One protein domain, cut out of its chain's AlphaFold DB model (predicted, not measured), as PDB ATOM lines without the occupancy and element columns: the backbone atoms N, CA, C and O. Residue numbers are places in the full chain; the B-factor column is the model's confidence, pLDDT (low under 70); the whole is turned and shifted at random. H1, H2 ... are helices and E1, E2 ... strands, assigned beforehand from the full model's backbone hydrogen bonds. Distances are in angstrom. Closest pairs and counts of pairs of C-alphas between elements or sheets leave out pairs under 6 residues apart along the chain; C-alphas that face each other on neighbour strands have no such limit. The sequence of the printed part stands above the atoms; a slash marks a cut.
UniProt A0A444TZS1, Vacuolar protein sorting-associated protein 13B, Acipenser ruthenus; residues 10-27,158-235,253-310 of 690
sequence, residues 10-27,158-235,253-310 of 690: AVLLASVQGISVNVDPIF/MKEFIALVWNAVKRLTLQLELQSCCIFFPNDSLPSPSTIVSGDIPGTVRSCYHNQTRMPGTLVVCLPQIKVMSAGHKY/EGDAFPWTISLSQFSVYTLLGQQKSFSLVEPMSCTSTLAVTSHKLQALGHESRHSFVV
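What this domain is: This is residues 10 to 27, 158 to 235 and 253 to 310 of the 690 residues of the protein "Vacuolar protein sorting-associated protein 13B" of Acipenser ruthenus (UniProt A0A444TZS1). A long, narrow, twisted sheet makes a rod: the long strands E7 and E8 run along much of it as a hairpin, and on one side of them three rows of shorter strands, E5 with E6, E4 with E3 and E1 with E2, lie side by side. H2 packs on the sheet near one end of the rod and H1 near the other, where E9 folds back along the last part of E8. The printed part has 154 residues with two named helices and nine named strands; along the chain come E1 and E2, then H1, then E3 and E4, then H2, then E5 to E9; the class is mixed, helices and strands, and the sheet is branched at E7, which has three neighbours, with antiparallel neighbour pairs. The printed part is only just extended, close to loose, with a radius of gyration of the C-alphas of 22.8 A, and spans 77 by 29 by 24 A.

Where its parts are: Find C-alpha 276 at (41.036, -1.778, 41.668); from there E8, residues 276 to 297, runs 61.6 A to C-alpha 297 at (72.959, 50.690, 45.873). E7, residues 257 to 272, is 45.8 A long. Look next for E5, residues 218 to 223, E6, residues 225 to 230, E4, residues 181 to 186, E3, residues 174 to 178, E1, residues 13 to 16, and E2, residues 19 to 23. E9, residues 305 to 310, ends at (65.149, 36.442, 47.134). H1, residues 158 to 169, is 15.5 A long, and H2, residues 201 to 211, 15.4 A.

How they stand to each other: Begin at E7, which has E8 on one side, with N 263 and O 286 2.8 A apart, and E5 and E6 on the other, with N 220 to O 269 at 2.8 A and N 227 to O 262 at 2.9 A. E7, E8 and E9 form a meander, each strand the antiparallel neighbour of the one before; N 295 and O 307 are 3.0 A apart. E5 runs on into E6 at 12 degrees, E3 into E4 at 34 degrees and E1 into E2 at 38 degrees. Further outward, N 183 of E4 is 2.9 A from O 221 of E5, and N 176 of E3 is 2.9 A from O 228 of E6. At the edge strands E1 and E2, find N 15 to O 182 at 3.1 A and N 20 to O 177 at 2.9 A. H1 is on the sheet, over E9, at a height of 8.7 A, and runs across the strands, at 75 degrees to E9 on the local plane; its closest C-alphas to E9 are those of Ala 163 and His 306, 7.0 A apart. H2 is on the sheet at a height of 9.4 A; its closest C-alphas to E1 are those of Ile 201 and Ser 15, 6.4 A apart. In H2 every O i to N i+4 pair is within hydrogen-bond range, in H1 6 of 8.

The domain as a whole: The C-alphas farthest apart, those of Thr 213 and Leu 300, are 77.8 A apart. Residues 28 to 157 and 236 to 252 are not printed, with C-alpha gaps of 23.3 A and 20.9 A across the cuts. The link from E4 to H2 is long, 14 residues. Mean pLDDT of the printed part is 75.4, and 48 residues are under 70, among them 192 to 199 and 295 to 306.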
ATOM      1  N   ALA A  10      48.656   5.236  22.293       47.19
ATOM      2  CA  ALA A  10      48.322   5.577  23.668       47.19
ATOM      3  C   ALA A  10      47.747   7.001  23.677       47.19
ATOM      4  O   ALA A  10      48.477   7.979  23.505       47.19
ATOM      5  N   VAL A  11      46.425   7.118  23.819       54.31
ATOM      6  CA  VAL A  11      45.745   8.416  23.877       54.31
ATOM      7  C   VAL A  11      46.005   9.046  25.242       54.31
ATOM      8  O   VAL A  11      45.492   8.574  26.255       54.31
ATOM      9  N   LEU A  12      46.798  10.118  25.262       61.69
ATOM     10  CA  LEU A  12      46.958  10.967  26.437       61.69
ATOM     11  C   LEU A  12      45.673  11.778  26.629       61.69
ATOM     12  O   LEU A  12      45.354  12.639  25.811       61.69
ATOM     13  N   LEU A  13      44.940  11.500  27.705       65.88
ATOM     14  CA  LEU A  13      43.742  12.253  28.070       65.88
ATOM     15  C   LEU A  13      44.089  13.249  29.178       65.88
ATOM     16  O   LEU A  13      44.681  12.867  30.188       65.88
ATOM     17  N   ALA A  14      43.700  14.508  28.986       71.38
ATOM     18  CA  ALA A  14      43.842  15.587  29.956       71.38
ATOM     19  C   ALA A  14      42.516  16.352  30.076       71.38
ATOM     20  O   ALA A  14      41.823  16.549  29.078       71.38
ATOM     21  N   SER A  15      42.158  16.776  31.287       64.25
ATOM     22  CA  SER A  15      40.924  17.518  31.570       64.25
ATOM     23  C   SER A  15      41.228  18.660  32.533       64.25
ATOM     24  O   SER A  15      41.717  18.407  33.631       64.25
ATOM     25  N   VAL A  16      40.958  19.899  32.107       69.75
ATOM     26  CA  VAL A  16      41.145  21.134  32.887       69.75
ATOM     27  C   VAL A  16      39.770  21.650  33.301       69.75
ATOM     28  O   VAL A  16      38.907  21.827  32.445       69.75
ATOM     29  N   GLN A  17      39.562  21.882  34.598       64.56
ATOM     30  CA  GLN A  17      38.234  22.203  35.141       64.56
ATOM     31  C   GLN A  17      37.863  23.695  35.070       64.56
ATOM     32  O   GLN A  17      36.680  24.023  35.046       64.56
ATOM     33  N   GLY A  18      38.842  24.603  35.019       67.88
ATOM     34  CA  GLY A  18      38.592  26.042  34.916       67.88
ATOM     35  C   GLY A  18      39.808  26.906  35.254       67.88
ATOM     36  O   GLY A  18      40.752  26.450  35.900       67.88
ATOM     37  N   ILE A  19      39.765  28.167  34.819       75.62
ATOM     38  CA  ILE A  19      40.761  29.204  35.118       75.62
ATOM     39  C   ILE A  19      39.998  30.487  35.457       75.62
ATOM     40  O   ILE A  19      39.126  30.892  34.692       75.62
ATOM     41  N   SER A  20      40.340  31.141  36.565       70.00
ATOM     42  CA  SER A  20      39.872  32.492  36.890       70.00
ATOM     43  C   SER A  20      41.063  33.395  37.206       70.00
ATOM     44  O   SER A  20      42.010  32.971  37.872       70.00
ATOM     45  N   VAL A  21      41.047  34.623  36.684       71.38
ATOM     46  CA  VAL A  21      42.160  35.571  36.818       71.38
ATOM     47  C   VAL A  21      41.604  36.974  37.038       71.38
ATOM     48  O   VAL A  21      41.016  37.553  36.130       71.38
ATOM     49  N   ASN A  22      41.830  37.522  38.229       62.88
ATOM     50  CA  ASN A  22      41.590  38.925  38.537       62.88
ATOM     51  C   ASN A  22      42.944  39.651  38.519       62.88
ATOM     52  O   ASN A  22      43.870  39.307  39.261       62.88
ATOM     53  N   VAL A  23      43.058  40.638  37.631       61.47
ATOM     54  CA  VAL A  23      44.271  41.425  37.367       61.47
ATOM     55  C   VAL A  23      43.942  42.902  37.557       61.47
ATOM     56  O   VAL A  23      42.823  43.324  37.263       61.47
ATOM     57  N   ASP A  24      44.911  43.689  38.022       59.03
ATOM     58  CA  ASP A  24      44.794  45.146  38.117       59.03
ATOM     59  C   ASP A  24      44.243  45.782  36.810       59.03
ATOM     60  O   ASP A  24      44.771  45.497  35.725       59.03
ATOM     61  N   PRO A  25      43.209  46.651  36.869       50.91
ATOM     62  CA  PRO A  25      42.588  47.248  35.682       50.91
ATOM     63  C   PRO A  25      43.549  48.106  34.836       50.91
ATOM     64  O   PRO A  25      43.354  48.241  33.625       50.91
ATOM     65  N   ILE A  26      44.623  48.645  35.425       48.91
ATOM     66  CA  ILE A  26      45.672  49.377  34.699       48.91
ATOM     67  C   ILE A  26      46.504  48.399  33.851       48.91
ATOM     68  O   ILE A  26      46.832  48.678  32.699       48.91
ATOM     69  N   PHE A  27      46.791  47.206  34.377       48.53
ATOM     70  CA  PHE A  27      47.518  46.177  33.629       48.53
ATOM     71  C   PHE A  27      46.620  45.462  32.604       48.53
ATOM     72  O   PHE A  27      47.077  45.124  31.514       48.53
ATOM     73  N   MET A 158      70.262  37.984  32.698       70.44
ATOM     74  CA  MET A 158      69.211  37.638  33.660       70.44
ATOM     75  C   MET A 158      69.036  38.731  34.730       70.44
ATOM     76  O   MET A 158      67.906  39.085  35.058       70.44
ATOM     77  N   LYS A 159      70.129  39.307  35.248       72.38
ATOM     78  CA  LYS A 159      70.085  40.407  36.232       72.38
ATOM     79  C   LYS A 159      69.462  41.681  35.656       72.38
ATOM     80  O   LYS A 159      68.649  42.309  36.330       72.38
ATOM     81  N   GLU A 160      69.803  42.038  34.420       73.50
ATOM     82  CA  GLU A 160      69.212  43.171  33.692       73.50
ATOM     83  C   GLU A 160      67.708  42.972  33.458       73.50
ATOM     84  O   GLU A 160      66.906  43.857  33.763       73.50
ATOM     85  N   PHE A 161      67.307  41.782  32.994       75.44
ATOM     86  CA  PHE A 161      65.899  41.432  32.804       75.44
ATOM     87  C   PHE A 161      65.107  41.488  34.117       75.44
ATOM     88  O   PHE A 161      64.023  42.070  34.153       75.44
ATOM     89  N   ILE A 162      65.665  40.954  35.212       74.88
ATOM     90  CA  ILE A 162      65.067  41.062  36.549       74.88
ATOM     91  C   ILE A 162      64.908  42.536  36.941       74.88
ATOM     92  O   ILE A 162      63.816  42.918  37.347       74.88
ATOM     93  N   ALA A 163      65.931  43.382  36.778       71.81
ATOM     94  CA  ALA A 163      65.856  44.797  37.149       71.81
ATOM     95  C   ALA A 163      64.812  45.596  36.343       71.81
ATOM     96  O   ALA A 163      64.109  46.432  36.916       71.81
ATOM     97  N   LEU A 164      64.662  45.307  35.045       74.38
ATOM     98  CA  LEU A 164      63.606  45.874  34.196       74.38
ATOM     99  C   LEU A 164      62.208  45.455  34.666       74.38
ATOM    100  O   LEU A 164      61.338  46.297  34.887       74.38
ATOM    101  N   VAL A 165      61.995  44.147  34.827       75.12
ATOM    102  CA  VAL A 165      60.681  43.565  35.136       75.12
ATOM    103  C   VAL A 165      60.249  43.873  36.574       75.12
ATOM    104  O   VAL A 165      59.069  44.123  36.818       75.12
ATOM    105  N   TRP A 166      61.193  43.944  37.517       73.88
ATOM    106  CA  TRP A 166      60.969  44.178  38.948       73.88
ATOM    107  C   TRP A 166      60.037  45.355  39.256       73.88
ATOM    108  O   TRP A 166      59.082  45.204  40.018       73.88
ATOM    109  N   ASN A 167      60.265  46.509  38.622       69.88
ATOM    110  CA  ASN A 167      59.466  47.717  38.852       69.88
ATOM    111  C   ASN A 167      58.012  47.592  38.363       69.88
ATOM    112  O   ASN A 167      57.146  48.319  38.853       69.88
ATOM    113  N   ALA A 168      57.742  46.680  37.423       71.75
ATOM    114  CA  ALA A 168      56.393  46.346  36.982       71.75
ATOM    115  C   ALA A 168      55.735  45.327  37.926       71.75
ATOM    116  O   ALA A 168      54.607  45.552  38.358       71.75
ATOM    117  N   VAL A 169      56.431  44.249  38.318       72.19
ATOM    118  CA  VAL A 169      55.817  43.227  39.192       72.19
ATOM    119  C   VAL A 169      55.599  43.731  40.624       72.19
ATOM    120  O   VAL A 169      54.594  43.369  41.225       72.19
ATOM    121  N   LYS A 170      56.435  44.652  41.139       67.69
ATOM    122  CA  LYS A 170      56.170  45.381  42.402       67.69
ATOM    123  C   LYS A 170      54.816  46.117  42.413       67.69
ATOM    124  O   LYS A 170      54.316  46.429  43.486       67.69
ATOM    125  N   ARG A 171      54.243  46.424  41.242       67.69
ATOM    126  CA  ARG A 171      52.969  47.150  41.078       67.69
ATOM    127  C   ARG A 171      51.796  46.237  40.703       67.69
ATOM    128  O   ARG A 171      50.680  46.724  40.560       67.69
ATOM    129  N   LEU A 172      52.030  44.938  40.503       71.88
ATOM    130  CA  LEU A 172      51.028  44.019  39.967       71.88
ATOM    131  C   LEU A 172      50.230  43.339  41.087       71.88
ATOM    132  O   LEU A 172      50.655  42.327  41.650       71.88
ATOM    133  N   THR A 173      49.032  43.863  41.354       74.12
ATOM    134  CA  THR A 173      48.024  43.146  42.145       74.12
ATOM    135  C   THR A 173      47.464  41.992  41.313       74.12
ATOM    136  O   THR A 173      46.945  42.200  40.213       74.12
ATOM    137  N   LEU A 174      47.578  40.775  41.841       76.94
ATOM    138  CA  LEU A 174      47.184  39.536  41.174       76.94
ATOM    139  C   LEU A 174      46.421  38.608  42.127       76.94
ATOM    140  O   LEU A 174      46.891  38.321  43.235       76.94
ATOM    141  N   GLN A 175      45.284  38.102  41.642       84.25
ATOM    142  CA  GLN A 175      44.582  36.935  42.168       84.25
ATOM    143  C   GLN A 175      44.321  35.959  41.010       84.25
ATOM    144  O   GLN A 175      43.532  36.238  40.107       84.25
ATOM    145  N   LEU A 176      44.970  34.798  41.046       86.12
ATOM    146  CA  LEU A 176      44.822  33.713  40.072       86.12
ATOM    147  C   LEU A 176      44.295  32.475  40.795       86.12
ATOM    148  O   LEU A 176      44.848  32.096  41.825       86.12
ATOM    149  N   GLU A 177      43.283  31.817  40.236       87.94
ATOM    150  CA  GLU A 177      42.875  30.481  40.669       87.94
ATOM    151  C   GLU A 177      42.653  29.565  39.457       87.94
ATOM    152  O   GLU A 177      41.711  29.730  38.677       87.94
ATOM    153  N   LEU A 178      43.565  28.606  39.304       89.25
ATOM    154  CA  LEU A 178      43.550  27.534  38.313       89.25
ATOM    155  C   LEU A 178      43.052  26.257  38.996       89.25
ATOM    156  O   LEU A 178      43.649  25.812  39.977       89.25
ATOM    157  N   GLN A 179      41.974  25.668  38.483       88.19
ATOM    158  CA  GLN A 179      41.408  24.440  39.045       88.19
ATOM    159  C   GLN A 179      42.218  23.197  38.655       88.19
ATOM    160  O   GLN A 179      43.040  23.234  37.736       88.19
ATOM    161  N   SER A 180      41.977  22.091  39.366       85.12
ATOM    162  CA  SER A 180      42.728  20.844  39.188       85.12
ATOM    163  C   SER A 180      42.674  20.317  37.744       85.12
ATOM    164  O   SER A 180      41.706  20.536  37.004       85.12
ATOM    165  N   CYS A 181      43.729  19.603  37.342       85.69
ATOM    166  CA  CYS A 181      43.824  18.981  36.024       85.69
ATOM    167  C   CYS A 181      44.247  17.514  36.144       85.69
ATOM    168  O   CYS A 181      45.287  17.203  36.724       85.69
ATOM    169  N   CYS A 182      43.453  16.608  35.577       87.31
ATOM    170  CA  CYS A 182      43.714  15.168  35.619       87.31
ATOM    171  C   CYS A 182      44.316  14.690  34.298       87.31
ATOM    172  O   CYS A 182      43.706  14.884  33.244       87.31
ATOM    173  N   ILE A 183      45.469  14.018  34.362       89.81
ATOM    174  CA  ILE A 183      46.164  13.436  33.206       89.81
ATOM    175  C   ILE A 183      46.233  11.912  33.353       89.81
ATOM    176  O   ILE A 183      46.670  11.401  34.385       89.81
ATOM    177  N   PHE A 184      45.820  11.188  32.309       87.94
ATOM    178  CA  PHE A 184      45.739   9.726  32.281       87.94
ATOM    179  C   PHE A 184      46.816   9.127  31.363       87.94
ATOM    180  O   PHE A 184      46.854   9.420  30.167       87.94
ATOM    181  N   PHE A 185      47.651   8.244  31.913       90.00
ATOM    182  CA  PHE A 185      48.737   7.541  31.224       90.00
ATOM    183  C   PHE A 185      48.468   6.021  31.202       90.00
ATOM    184  O   PHE A 185      48.837   5.324  32.156       90.00
ATOM    185  N   PRO A 186      47.794   5.488  30.166       88.62
ATOM    186  CA  PRO A 186      47.529   4.056  30.025       88.62
ATOM    187  C   PRO A 186      48.754   3.298  29.473       88.62
ATOM    188  O   PRO A 186      49.509   3.836  28.661       88.62
ATOM    189  N   ASN A 187      48.965   2.047  29.898       86.94
ATOM    190  CA  ASN A 187      50.093   1.209  29.450       86.94
ATOM    191  C   ASN A 187      49.876   0.515  28.089       86.94
ATOM    192  O   ASN A 187      50.843   0.072  27.471       86.94
ATOM    193  N   ASP A 188      48.633   0.456  27.613       81.81
ATOM    194  CA  ASP A 188      48.245   0.018  26.268       81.81
ATOM    195  C   ASP A 188      47.143   0.953  25.727       81.81
ATOM    196  O   ASP A 188      46.616   1.789  26.467       81.81
ATOM    197  N   SER A 189      46.786   0.853  24.445       80.75
ATOM    198  CA  SER A 189      45.723   1.686  23.865       80.75
ATOM    199  C   SER A 189      44.387   1.502  24.598       80.75
ATOM    200  O   SER A 189      43.897   0.382  24.755       80.75
ATOM    201  N   LEU A 190      43.767   2.613  25.010       75.88
ATOM    202  CA  LEU A 190      42.402   2.601  25.541       75.88
ATOM    203  C   LEU A 190      41.418   2.121  24.453       75.88
ATOM    204  O   LEU A 190      41.572   2.513  23.292       75.88
ATOM    205  N   PRO A 191      40.406   1.302  24.800       70.75
ATOM    206  CA  PRO A 191      39.382   0.877  23.847       70.75
ATOM    207  C   PRO A 191      38.637   2.105  23.315       70.75
ATOM    208  O   PRO A 191      38.255   2.976  24.095       70.75
ATOM    209  N   SER A 192      38.455   2.185  21.993       58.97
ATOM    210  CA  SER A 192      37.979   3.393  21.306       58.97
ATOM    211  C   SER A 192      36.624   3.868  21.857       58.97
ATOM    212  O   SER A 192      35.617   3.188  21.632       58.97
ATOM    213  N   PRO A 193      36.561   5.020  22.547       56.41
ATOM    214  CA  PRO A 193      35.312   5.526  23.094       56.41
ATOM    215  C   PRO A 193      34.459   6.110  21.963       56.41
ATOM    216  O   PRO A 193      34.683   7.231  21.513       56.41
ATOM    217  N   SER A 194      33.445   5.360  21.528       52.59
ATOM    218  CA  SER A 194      32.406   5.842  20.604       52.59
ATOM    219  C   SER A 194      31.589   7.009  21.177       52.59
ATOM    220  O   SER A 194      30.905   7.703  20.431       52.59
ATOM    221  N   THR A 195      31.679   7.242  22.491       52.00
ATOM    222  CA  THR A 195      31.003   8.312  23.231       52.00
ATOM    223  C   THR A 195      31.908   8.919  24.316       52.00
ATOM    224  O   THR A 195      31.629   8.800  25.509       52.00
ATOM    225  N   ILE A 196      32.979   9.635  23.935       57.56
ATOM    226  CA  ILE A 196      33.492  10.684  24.841       57.56
ATOM    227  C   ILE A 196      32.441  11.791  24.860       57.56
ATOM    228  O   ILE A 196      32.296  12.532  23.888       57.56
ATOM    229  N   VAL A 197      31.707  11.915  25.965       55.06
ATOM    230  CA  VAL A 197      30.831  13.070  26.172       55.06
ATOM    231  C   VAL A 197      31.728  14.283  26.407       55.06
ATOM    232  O   VAL A 197      32.496  14.316  27.369       55.06
ATOM    233  N   SER A 198      31.665  15.256  25.494       54.09
ATOM    234  CA  SER A 198      32.522  16.447  25.481       54.09
ATOM    235  C   SER A 198      32.344  17.294  26.747       54.09
ATOM    236  O   SER A 198      31.491  18.177  26.797       54.09
ATOM    237  N   GLY A 199      33.161  17.021  27.763       63.00
ATOM    238  CA  GLY A 199      33.164  17.709  29.053       63.00
ATOM    239  C   GLY A 199      33.701  16.824  30.179       63.00
ATOM    240  O   GLY A 199      34.628  17.219  30.881       63.00
ATOM    241  N   ASP A 200      33.192  15.593  30.305       75.00
ATOM    242  CA  ASP A 200      33.517  14.692  31.423       75.00
ATOM    243  C   ASP A 200      34.403  13.510  30.999       75.00
ATOM    244  O   ASP A 200      33.995  12.344  30.940       75.00
ATOM    245  N   ILE A 201      35.668  13.817  30.708       77.56
ATOM    246  CA  ILE A 201      36.714  12.808  30.489       77.56
ATOM    247  C   ILE A 201      36.900  11.912  31.738       77.56
ATOM    248  O   ILE A 201      36.917  10.688  31.570       77.56
ATOM    249  N   PRO A 202      36.997  12.438  32.983       78.62
ATOM    250  CA  PRO A 202      37.176  11.603  34.174       78.62
ATOM    251  C   PRO A 202      36.029  10.617  34.431       78.62
ATOM    252  O   PRO A 202      36.292   9.470  34.792       78.62
ATOM    253  N   GLY A 203      34.772  11.019  34.234       79.50
ATOM    254  CA  GLY A 203      33.598  10.154  34.361       79.50
ATOM    255  C   GLY A 203      33.425   9.188  33.192       79.50
ATOM    256  O   GLY A 203      33.040   8.041  33.421       79.50
ATOM    257  N   THR A 204      33.820   9.570  31.971       79.19
ATOM    258  CA  THR A 204      33.905   8.641  30.826       79.19
ATOM    259  C   THR A 204      34.896   7.507  31.125       79.19
ATOM    260  O   THR A 204      34.530   6.333  31.063       79.19
ATOM    261  N   VAL A 205      36.126   7.835  31.548       79.06
ATOM    262  CA  VAL A 205      37.135   6.836  31.963       79.06
ATOM    263  C   VAL A 205      36.650   6.046  33.191       79.06
ATOM    264  O   VAL A 205      36.737   4.816  33.202       79.06
ATOM    265  N   ARG A 206      36.037   6.753  34.155       80.12
ATOM    266  CA  ARG A 206      35.087   6.294  35.189       80.12
ATOM    267  C   ARG A 206      34.311   5.040  34.775       80.12
ATOM    268  O   ARG A 206      34.504   3.936  35.290       80.12
ATOM    269  N   SER A 207      33.416   5.267  33.820       77.88
ATOM    270  CA  SER A 207      32.462   4.308  33.276       77.88
ATOM    271  C   SER A 207      33.154   3.134  32.584       77.88
ATOM    272  O   SER A 207      32.817   1.983  32.863       77.88
ATOM    273  N   CYS A 208      34.180   3.384  31.763       78.56
ATOM    274  CA  CYS A 208      34.951   2.317  31.115       78.56
ATOM    275  C   CYS A 208      35.576   1.348  32.136       78.56
ATOM    276  O   CYS A 208      35.469   0.137  31.962       78.56
ATOM    277  N   TYR A 209      36.150   1.855  33.234       78.81
ATOM    278  CA  TYR A 209      36.727   1.013  34.294       78.81
ATOM    279  C   TYR A 209      35.712   0.199  35.098       78.81
ATOM    280  O   TYR A 209      36.085  -0.844  35.635       78.81
ATOM    281  N   HIS A 210      34.451   0.631  35.173       79.44
ATOM    282  CA  HIS A 210      33.396  -0.148  35.825       79.44
ATOM    283  C   HIS A 210      32.797  -1.192  34.877       79.44
ATOM    284  O   HIS A 210      32.611  -2.341  35.276       79.44
ATOM    285  N   ASN A 211      32.547  -0.809  33.623       75.00
ATOM    286  CA  ASN A 211      31.751  -1.585  32.672       75.00
ATOM    287  C   ASN A 211      32.564  -2.529  31.767       75.00
ATOM    288  O   ASN A 211      31.967  -3.338  31.057       75.00
ATOM    289  N   GLN A 212      33.902  -2.447  31.746       72.38
ATOM    290  CA  GLN A 212      34.742  -3.246  30.842       72.38
ATOM    291  C   GLN A 212      35.773  -4.100  31.591       72.38
ATOM    292  O   GLN A 212      36.594  -3.611  32.363       72.38
ATOM    293  N   THR A 213      35.785  -5.405  31.303       65.25
ATOM    294  CA  THR A 213      36.663  -6.388  31.965       65.25
ATOM    295  C   THR A 213      38.128  -6.335  31.522       65.25
ATOM    296  O   THR A 213      38.987  -6.901  32.200       65.25
ATOM    297  N   ARG A 214      38.436  -5.661  30.404       72.44
ATOM    298  CA  ARG A 214      39.762  -5.635  29.760       72.44
ATOM    299  C   ARG A 214      40.329  -4.214  29.611       72.44
ATOM    300  O   ARG A 214      40.853  -3.856  28.561       72.44
ATOM    301  N   MET A 215      40.220  -3.399  30.659       81.31
ATOM    302  CA  MET A 215      40.891  -2.095  30.694       81.31
ATOM    303  C   MET A 215      42.411  -2.240  30.904       81.31
ATOM    304  O   MET A 215      42.826  -3.116  31.671       81.31
ATOM    305  N   PRO A 216      43.244  -1.388  30.271       86.25
ATOM    306  CA  PRO A 216      44.683  -1.330  30.535       86.25
ATOM    307  C   PRO A 216      44.979  -0.872  31.973       86.25
ATOM    308  O   PRO A 216      44.099  -0.390  32.691       86.25
ATOM    309  N   GLY A 217      46.234  -0.989  32.404       88.69
ATOM    310  CA  GLY A 217      46.704  -0.311  33.611       88.69
ATOM    311  C   GLY A 217      46.928   1.169  33.307       88.69
ATOM    312  O   GLY A 217      47.608   1.487  32.334       88.69
ATOM    313  N   THR A 218      46.376   2.074  34.116       90.69
ATOM    314  CA  THR A 218      46.508   3.527  33.902       90.69
ATOM    315  C   THR A 218      47.031   4.214  35.151       90.69
ATOM    316  O   THR A 218      46.447   4.087  36.226       90.69
ATOM    317  N   LEU A 219      48.116   4.973  35.009       93.38
ATOM    318  CA  LEU A 219      48.541   5.947  36.010       93.38
ATOM    319  C   LEU A 219      47.736   7.234  35.799       93.38
ATOM    320  O   LEU A 219      47.670   7.738  34.681       93.38
ATOM    321  N   VAL A 220      47.146   7.771  36.861       92.50
ATOM    322  CA  VAL A 220      46.445   9.057  36.849       92.50
ATOM    323  C   VAL A 220      47.194  10.031  37.745       92.50
ATOM    324  O   VAL A 220      47.476   9.727  38.905       92.50
ATOM    325  N   VAL A 221      47.524  11.193  37.191       94.06
ATOM    326  CA  VAL A 221      48.167  12.302  37.900       94.06
ATOM    327  C   VAL A 221      47.162  13.441  37.991       94.06
ATOM    328  O   VAL A 221      46.744  13.981  36.966       94.06
ATOM    329  N   CYS A 222      46.781  13.803  39.212       93.00
ATOM    330  CA  CYS A 222      45.967  14.973  39.503       93.00
ATOM    331  C   CYS A 222      46.911  16.132  39.829       93.00
ATOM    332  O   CYS A 222      47.490  16.186  40.915       93.00
ATOM    333  N   LEU A 223      47.103  17.032  38.864       92.56
ATOM    334  CA  LEU A 223      47.822  18.288  39.065       92.56
ATOM    335  C   LEU A 223      47.061  19.156  40.079       92.56
ATOM    336  O   LEU A 223      45.824  19.174  40.035       92.56
ATOM    337  N   PRO A 224      47.772  19.878  40.965       92.25
ATOM    338  CA  PRO A 224      47.129  20.659  42.008       92.25
ATOM    339  C   PRO A 224      46.268  21.781  41.428       92.25
ATOM    340  O   PRO A 224      46.585  22.348  40.381       92.25
ATOM    341  N   GLN A 225      45.230  22.156  42.171       90.94
ATOM    342  CA  GLN A 225      44.654  23.493  42.072       90.94
ATOM    343  C   GLN A 225      45.752  24.499  42.463       90.94
ATOM    344  O   GLN A 225      46.428  24.315  43.478       90.94
ATOM    345  N   ILE A 226      45.962  25.533  41.648       92.00
ATOM    346  CA  ILE A 226      46.984  26.565  41.875       92.00
ATOM    347  C   ILE A 226      46.279  27.875  42.189       92.00
ATOM    348  O   ILE A 226      45.619  28.449  41.319       92.00
ATOM    349  N   LYS A 227      46.455  28.371  43.413       90.06
ATOM    350  CA  LYS A 227      45.953  29.674  43.846       90.06
ATOM    351  C   LYS A 227      47.125  30.603  44.136       90.06
ATOM    352  O   LYS A 227      48.030  30.258  44.888       90.06
ATOM    353  N   VAL A 228      47.115  31.791  43.540       88.88
ATOM    354  CA  VAL A 228      48.112  32.839  43.790       88.88
ATOM    355  C   VAL A 228      47.381  34.091  44.235       88.88
ATOM    356  O   VAL A 228      46.475  34.543  43.537       88.88
ATOM    357  N   MET A 229      47.770  34.657  45.377       84.12
ATOM    358  CA  MET A 229      47.242  35.935  45.857       84.12
ATOM    359  C   MET A 229      48.368  36.869  46.294       84.12
ATOM    360  O   MET A 229      49.375  36.441  46.863       84.12
ATOM    361  N   SER A 230      48.165  38.161  46.061       80.62
ATOM    362  CA  SER A 230      49.014  39.233  46.590       80.62
ATOM    363  C   SER A 230      48.640  39.537  48.045       80.62
ATOM    364  O   SER A 230      47.453  39.583  48.369       80.62
ATOM    365  N   ALA A 231      49.607  39.774  48.936       74.25
ATOM    366  CA  ALA A 231      49.292  40.201  50.302       74.25
ATOM    367  C   ALA A 231      48.533  41.541  50.311       74.25
ATOM    368  O   ALA A 231      48.653  42.351  49.395       74.25
ATOM    369  N   GLY A 232      47.702  41.753  51.335       67.38
ATOM    370  CA  GLY A 232      46.793  42.903  51.416       67.38
ATOM    371  C   GLY A 232      45.575  42.825  50.480       67.38
ATOM    372  O   GLY A 232      44.553  43.446  50.775       67.38
ATOM    373  N   HIS A 233      45.624  42.029  49.404       70.06
ATOM    374  CA  HIS A 233      44.470  41.788  48.542       70.06
ATOM    375  C   HIS A 233      43.431  40.927  49.275       70.06
ATOM    376  O   HIS A 233      43.693  39.785  49.657       70.06
ATOM    377  N   LYS A 234      42.232  41.481  49.473       69.44
ATOM    378  CA  LYS A 234      41.068  40.710  49.924       69.44
ATOM    379  C   LYS A 234      40.574  39.860  48.759       69.44
ATOM    380  O   LYS A 234      40.502  40.366  47.646       69.44
ATOM    381  N   TYR A 235      40.212  38.607  49.026       74.56
ATOM    382  CA  TYR A 235      39.681  37.714  47.998       74.56
ATOM    383  C   TYR A 235      38.438  38.327  47.334       74.56
ATOM    384  O   TYR A 235      37.494  38.720  48.021       74.56
ATOM    385  N   GLU A 253      54.497  51.453  50.303       49.72
ATOM    386  CA  GLU A 253      55.675  51.153  49.473       49.72
ATOM    387  C   GLU A 253      56.690  50.249  50.203       49.72
ATOM    388  O   GLU A 253      57.872  50.561  50.345       49.72
ATOM    389  N   GLY A 254      56.222  49.092  50.673       52.84
ATOM    390  CA  GLY A 254      57.055  48.043  51.235       52.84
ATOM    391  C   GLY A 254      58.062  47.527  50.209       52.84
ATOM    392  O   GLY A 254      57.749  47.299  49.037       52.84
ATOM    393  N   ASP A 255      59.299  47.296  50.649       52.16
ATOM    394  CA  ASP A 255      60.345  46.815  49.744       52.16
ATOM    395  C   ASP A 255      60.182  45.342  49.330       52.16
ATOM    396  O   ASP A 255      60.845  44.890  48.394       52.16
ATOM    397  N   ALA A 256      59.290  44.617  50.013       54.12
ATOM    398  CA  ALA A 256      59.060  43.189  49.872       54.12
ATOM    399  C   ALA A 256      57.971  42.844  48.841       54.12
ATOM    400  O   ALA A 256      56.799  43.178  49.006       54.12
ATOM    401  N   PHE A 257      58.352  42.078  47.820       63.78
ATOM    402  CA  PHE A 257      57.436  41.303  46.977       63.78
ATOM    403  C   PHE A 257      56.567  40.374  47.849       63.78
ATOM    404  O   PHE A 257      57.151  39.716  48.710       63.78
ATOM    405  N   PRO A 258      55.230  40.291  47.676       64.19
ATOM    406  CA  PRO A 258      54.415  39.538  48.627       64.19
ATOM    407  C   PRO A 258      53.362  38.626  47.965       64.19
ATOM    408  O   PRO A 258      52.179  38.679  48.312       64.19
ATOM    409  N   TRP A 259      53.751  37.798  46.992       79.69
ATOM    410  CA  TRP A 259      52.847  36.783  46.430       79.69
ATOM    411  C   TRP A 259      52.923  35.477  47.227       79.69
ATOM    412  O   TRP A 259      53.995  34.893  47.406       79.69
ATOM    413  N   THR A 260      51.759  34.995  47.664       84.81
ATOM    414  CA  THR A 260      51.586  33.658  48.247       84.81
ATOM    415  C   THR A 260      50.998  32.737  47.187       84.81
ATOM    416  O   THR A 260      49.943  33.033  46.626       84.81
ATOM    417  N   ILE A 261      51.683  31.628  46.912       89.88
ATOM    418  CA  ILE A 261      51.265  30.572  45.987       89.88
ATOM    419  C   ILE A 261      50.877  29.357  46.829       89.88
ATOM    420  O   ILE A 261      51.747  28.752  47.450       89.88
ATOM    421  N   SER A 262      49.606  28.968  46.848       90.12
ATOM    422  CA  SER A 262      49.173  27.687  47.409       90.12
ATOM    423  C   SER A 262      48.842  26.689  46.301       90.12
ATOM    424  O   SER A 262      48.201  27.009  45.298       90.12
ATOM    425  N   LEU A 263      49.325  25.463  46.487       92.75
ATOM    426  CA  LEU A 263      49.044  24.297  45.661       92.75
ATOM    427  C   LEU A 263      48.231  23.324  46.511       92.75
ATOM    428  O   LEU A 263      48.687  22.948  47.587       92.75
ATOM    429  N   SER A 264      47.058  22.906  46.051       91.44
ATOM    430  CA  SER A 264      46.152  22.023  46.801       91.44
ATOM    431  C   SER A 264      45.737  20.801  45.983       91.44
ATOM    432  O   SER A 264      45.654  20.850  44.757       91.44
ATOM    433  N   GLN A 265      45.437  19.696  46.675       88.81
ATOM    434  CA  GLN A 265      44.879  18.461  46.096       88.81
ATOM    435  C   GLN A 265      45.786  17.713  45.090       88.81
ATOM    436  O   GLN A 265      45.291  16.879  44.326       88.81
ATOM    437  N   PHE A 266      47.110  17.935  45.096       93.56
ATOM    438  CA  PHE A 266      48.016  17.113  44.282       93.56
ATOM    439  C   PHE A 266      47.947  15.655  44.746       93.56
ATOM    440  O   PHE A 266      48.178  15.365  45.917       93.56
ATOM    441  N   SER A 267      47.640  14.737  43.830       94.62
ATOM    442  CA  SER A 267      47.558  13.304  44.123       94.62
ATOM    443  C   SER A 267      47.906  12.461  42.903       94.62
ATOM    444  O   SER A 267      47.819  12.904  41.755       94.62
ATOM    445  N   VAL A 268      48.317  11.218  43.148       95.94
ATOM    446  CA  VAL A 268      48.655  10.260  42.090       95.94
ATOM    447  C   VAL A 268      48.082   8.903  42.457       95.94
ATOM    448  O   VAL A 268      48.312   8.403  43.557       95.94
ATOM    449  N   TYR A 269      47.370   8.266  41.533       94.50
ATOM    450  CA  TYR A 269      46.818   6.930  41.743       94.50
ATOM    451  C   TYR A 269      46.921   6.064  40.490       94.50
ATOM    452  O   TYR A 269      47.066   6.541  39.369       94.50
ATOM    453  N   THR A 270      46.856   4.755  40.685       93.56
ATOM    454  CA  THR A 270      46.897   3.748  39.627       93.56
ATOM    455  C   THR A 270      45.559   3.030  39.549       93.56
ATOM    456  O   THR A 270      45.075   2.508  40.556       93.56
ATOM    457  N   LEU A 271      44.984   2.970  38.352       89.94
ATOM    458  CA  LEU A 271      43.834   2.141  38.018       89.94
ATOM    459  C   LEU A 271      44.340   0.825  37.429       89.94
ATOM    460  O   LEU A 271      44.996   0.815  36.386       89.94
ATOM    461  N   LEU A 272      44.043  -0.281  38.108       85.19
ATOM    462  CA  LEU A 272      44.393  -1.634  37.690       85.19
ATOM    463  C   LEU A 272      43.122  -2.450  37.408       85.19
ATOM    464  O   LEU A 272      42.031  -2.134  37.891       85.19
ATOM    465  N   GLY A 273      43.263  -3.503  36.601       70.38
ATOM    466  CA  GLY A 273      42.147  -4.368  36.207       70.38
ATOM    467  C   GLY A 273      41.387  -4.965  37.400       70.38
ATOM    468  O   GLY A 273      41.935  -5.113  38.492       70.38
ATOM    469  N   GLN A 274      40.123  -5.343  37.169       65.94
ATOM    470  CA  GLN A 274      39.155  -5.748  38.207       65.94
ATOM    471  C   GLN A 274      38.731  -4.599  39.152       65.94
ATOM    472  O   GLN A 274      38.646  -4.807  40.358       65.94
ATOM    473  N   GLN A 275      38.470  -3.399  38.608       64.56
ATOM    474  CA  GLN A 275      37.961  -2.220  39.345       64.56
ATOM    475  C   GLN A 275      38.839  -1.754  40.532       64.56
ATOM    476  O   GLN A 275      38.360  -1.084  41.445       64.56
ATOM    477  N   LYS A 276      40.140  -2.075  40.540       76.88
ATOM    478  CA  LYS A 276      41.036  -1.778  41.668       76.88
ATOM    479  C   LYS A 276      41.778  -0.460  41.461       76.88
ATOM    480  O   LYS A 276      42.770  -0.400  40.731       76.88
ATOM    481  N   SER A 277      41.320   0.589  42.138       87.19
ATOM    482  CA  SER A 277      42.105   1.803  42.352       87.19
ATOM    483  C   SER A 277      43.064   1.609  43.530       87.19
ATOM    484  O   SER A 277      42.673   1.200  44.621       87.19
ATOM    485  N   PHE A 278      44.335   1.933  43.316       90.50
ATOM    486  CA  PHE A 278      45.330   2.038  44.378       90.50
ATOM    487  C   PHE A 278      45.952   3.425  44.322       90.50
ATOM    488  O   PHE A 278      46.521   3.812  43.301       90.50
ATOM    489  N   SER A 279      45.857   4.173  45.416       93.06
ATOM    490  CA  SER A 279      46.639   5.396  45.584       93.06
ATOM    491  C   SER A 279      48.140   5.084  45.528       93.06
ATOM    492  O   SER A 279      48.574   4.008  45.950       93.06
ATOM    493  N   LEU A 280      48.910   6.013  44.965       94.75
ATOM    494  CA  LEU A 280      50.372   6.005  44.918       94.75
ATOM    495  C   LEU A 280      50.936   7.170  45.745       94.75
ATOM    496  O   LEU A 280      51.901   6.980  46.481       94.75
ATOM    497  N   VAL A 281      50.299   8.340  45.652       95.88
ATOM    498  CA  VAL A 281      50.526   9.534  46.474       95.88
ATOM    499  C   VAL A 281      49.156  10.047  46.917       95.88
ATOM    500  O   VAL A 281      48.327  10.385  46.067       95.88
ATOM    501  N   GLU A 282      48.916  10.085  48.229       93.25
ATOM    502  CA  GLU A 282      47.693  10.670  48.797       93.25
ATOM    503  C   GLU A 282      47.594  12.178  48.502       93.25
ATOM    504  O   GLU A 282      48.629  12.820  48.316       93.25
ATOM    505  N   PRO A 283      46.377  12.760  48.482       90.88
ATOM    506  CA  PRO A 283      46.192  14.200  48.330       90.88
ATOM    507  C   PRO A 283      47.027  15.006  49.326       90.88
ATOM    508  O   PRO A 283      46.861  14.866  50.537       90.88
ATOM    509  N   MET A 284      47.896  15.864  48.797       90.94
ATOM    510  CA  MET A 284      48.714  16.795  49.571       90.94
ATOM    511  C   MET A 284      48.596  18.222  49.032       90.94
ATOM    512  O   MET A 284      48.367  18.445  47.837       90.94
ATOM    513  N   SER A 285      48.826  19.180  49.921       91.94
ATOM    514  CA  SER A 285      48.942  20.603  49.610       91.94
ATOM    515  C   SER A 285      50.313  21.139  50.030       91.94
ATOM    516  O   SER A 285      51.026  20.545  50.844       91.94
ATOM    517  N   CYS A 286      50.699  22.290  49.489       91.75
ATOM    518  CA  CYS A 286      51.786  23.101  50.023       91.75
ATOM    519  C   CYS A 286      51.515  24.592  49.804       91.75
ATOM    520  O   CYS A 286      50.850  24.986  48.845       91.75
ATOM    521  N   THR A 287      52.031  25.432  50.698       90.88
ATOM    522  CA  THR A 287      51.972  26.892  50.574       90.88
ATOM    523  C   THR A 287      53.384  27.441  50.445       90.88
ATOM    524  O   THR A 287      54.283  27.058  51.183       90.88
ATOM    525  N   SER A 288      53.577  28.323  49.472       90.81
ATOM    526  CA  SER A 288      54.854  28.902  49.083       90.81
ATOM    527  C   SER A 288      54.758  30.424  49.121       90.81
ATOM    528  O   SER A 288      54.133  31.037  48.254       90.81
ATOM    529  N   THR A 289      55.424  31.040  50.090       85.81
ATOM    530  CA  THR A 289      55.536  32.497  50.213       85.81
ATOM    531  C   THR A 289      56.840  32.952  49.570       85.81
ATOM    532  O   THR A 289      57.925  32.549  49.996       85.81
ATOM    533  N   LEU A 290      56.741  33.796  48.540       83.31
ATOM    534  CA  LEU A 290      57.894  34.416  47.891       83.31
ATOM    535  C   LEU A 290      58.026  35.864  48.362       83.31
ATOM    536  O   LEU A 290      57.238  36.719  47.963       83.31
ATOM    537  N   ALA A 291      59.054  36.126  49.166       79.50
ATOM    538  CA  ALA A 291      59.516  37.467  49.488       79.50
ATOM    539  C   ALA A 291      60.740  37.817  48.636       79.50
ATOM    540  O   ALA A 291      61.648  37.008  48.466       79.50
ATOM    541  N   VAL A 292      60.795  39.033  48.103       75.75
ATOM    542  CA  VAL A 292      61.980  39.563  47.410       75.75
ATOM    543  C   VAL A 292      62.156  41.008  47.835       75.75
ATOM    544  O   VAL A 292      61.177  41.744  47.815       75.75
ATOM    545  N   THR A 293      63.365  41.431  48.193       76.88
ATOM    546  CA  THR A 293      63.695  42.851  48.388       76.88
ATOM    547  C   THR A 293      64.707  43.311  47.346       76.88
ATOM    548  O   THR A 293      65.481  42.511  46.809       76.88
ATOM    549  N   SER A 294      64.711  44.613  47.045       74.06
ATOM    550  CA  SER A 294      65.729  45.219  46.189       74.06
ATOM    551  C   SER A 294      66.284  46.482  46.821       74.06
ATOM    552  O   SER A 294      65.572  47.472  46.958       74.06
ATOM    553  N   HIS A 295      67.572  46.472  47.148       67.81
ATOM    554  CA  HIS A 295      68.258  47.665  47.623       67.81
ATOM    555  C   HIS A 295      68.958  48.335  46.439       67.81
ATOM    556  O   HIS A 295      69.843  47.745  45.800       67.81
ATOM    557  N   LYS A 296      68.553  49.576  46.141       61.91
ATOM    558  CA  LYS A 296      69.215  50.445  45.161       61.91
ATOM    559  C   LYS A 296      70.529  50.937  45.766       61.91
ATOM    560  O   LYS A 296      70.535  51.841  46.596       61.91
ATOM    561  N   LEU A 297      71.642  50.330  45.365       56.12
ATOM    562  CA  LEU A 297      72.959  50.690  45.873       56.12
ATOM    563  C   LEU A 297      73.401  52.004  45.214       56.12
ATOM    564  O   LEU A 297      73.686  52.056  44.015       56.12
ATOM    565  N   GLN A 298      73.407  53.080  45.999       44.69
ATOM    566  CA  GLN A 298      73.718  54.426  45.527       44.69
ATOM    567  C   GLN A 298      75.232  54.573  45.319       44.69
ATOM    568  O   GLN A 298      75.985  54.844  46.252       44.69
ATOM    569  N   ALA A 299      75.685  54.335  44.089       43.88
ATOM    570  CA  ALA A 299      77.067  54.561  43.687       43.88
ATOM    571  C   ALA A 299      77.336  56.058  43.463       43.88
ATOM    572  O   ALA A 299      76.467  56.786  42.984       43.88
ATOM    573  N   LEU A 300      78.559  56.503  43.758       47.12
ATOM    574  CA  LEU A 300      79.027  57.855  43.441       47.12
ATOM    575  C   LEU A 300      79.445  57.921  41.958       47.12
ATOM    576  O   LEU A 300      80.626  57.945  41.625       47.12
ATOM    577  N   GLY A 301      78.465  57.835  41.058       50.00
ATOM    578  CA  GLY A 301      78.672  57.758  39.612       50.00
ATOM    579  C   GLY A 301      77.386  57.413  38.859       50.00
ATOM    580  O   GLY A 301      76.352  57.145  39.464       50.00
ATOM    581  N   HIS A 302      77.451  57.405  37.527       43.25
ATOM    582  CA  HIS A 302      76.273  57.364  36.646       43.25
ATOM    583  C   HIS A 302      75.533  56.003  36.567       43.25
ATOM    584  O   HIS A 302      74.577  55.868  35.807       43.25
ATOM    585  N   GLU A 303      75.952  55.010  37.361       52.28
ATOM    586  CA  GLU A 303      75.534  53.602  37.291       52.28
ATOM    587  C   GLU A 303      74.812  53.147  38.570       52.28
ATOM    588  O   GLU A 303      75.438  52.811  39.583       52.28
ATOM    589  N   SER A 304      73.476  53.102  38.547       54.84
ATOM    590  CA  SER A 304      72.684  52.668  39.705       54.84
ATOM    591  C   SER A 304      72.640  51.142  39.829       54.84
ATOM    592  O   SER A 304      71.843  50.470  39.171       54.84
ATOM    593  N   ARG A 305      73.466  50.580  40.716       64.69
ATOM    594  CA  ARG A 305      73.539  49.130  40.935       64.69
ATOM    595  C   ARG A 305      72.358  48.625  41.761       64.69
ATOM    596  O   ARG A 305      72.225  48.948  42.940       64.69
ATOM    597  N   HIS A 306      71.539  47.761  41.173       68.38
ATOM    598  CA  HIS A 306      70.546  47.000  41.926       68.38
ATOM    599  C   HIS A 306      71.198  45.815  42.645       68.38
ATOM    600  O   HIS A 306      72.059  45.121  42.098       68.38
ATOM    601  N   SER A 307      70.753  45.568  43.874       75.62
ATOM    602  CA  SER A 307      70.998  44.319  44.586       75.62
ATOM    603  C   SER A 307      69.667  43.690  44.985       75.62
ATOM    604  O   SER A 307      68.732  44.414  45.320       75.62
ATOM    605  N   PHE A 308      69.570  42.364  44.904       78.94
ATOM    606  CA  PHE A 308      68.341  41.616  45.167       78.94
ATOM    607  C   PHE A 308      68.565  40.537  46.227       78.94
ATOM    608  O   PHE A 308      69.566  39.811  46.189       78.94
ATOM    609  N   VAL A 309      67.608  40.407  47.142       82.50
ATOM    610  CA  VAL A 309      67.520  39.301  48.102       82.50
ATOM    611  C   VAL A 309      66.219  38.566  47.825       82.50
ATOM    612  O   VAL A 309      65.147  39.146  47.964       82.50
ATOM    613  N   VAL A 310      66.305  37.308  47.399       85.31
ATOM    614  CA  VAL A 310      65.149  36.442  47.134       85.31
ATOM    615  C   VAL A 310      65.014  35.453  48.286       85.31
ATOM    616  O   VAL A 310      65.934  34.684  48.536       85.31
TER     617      VAL A 310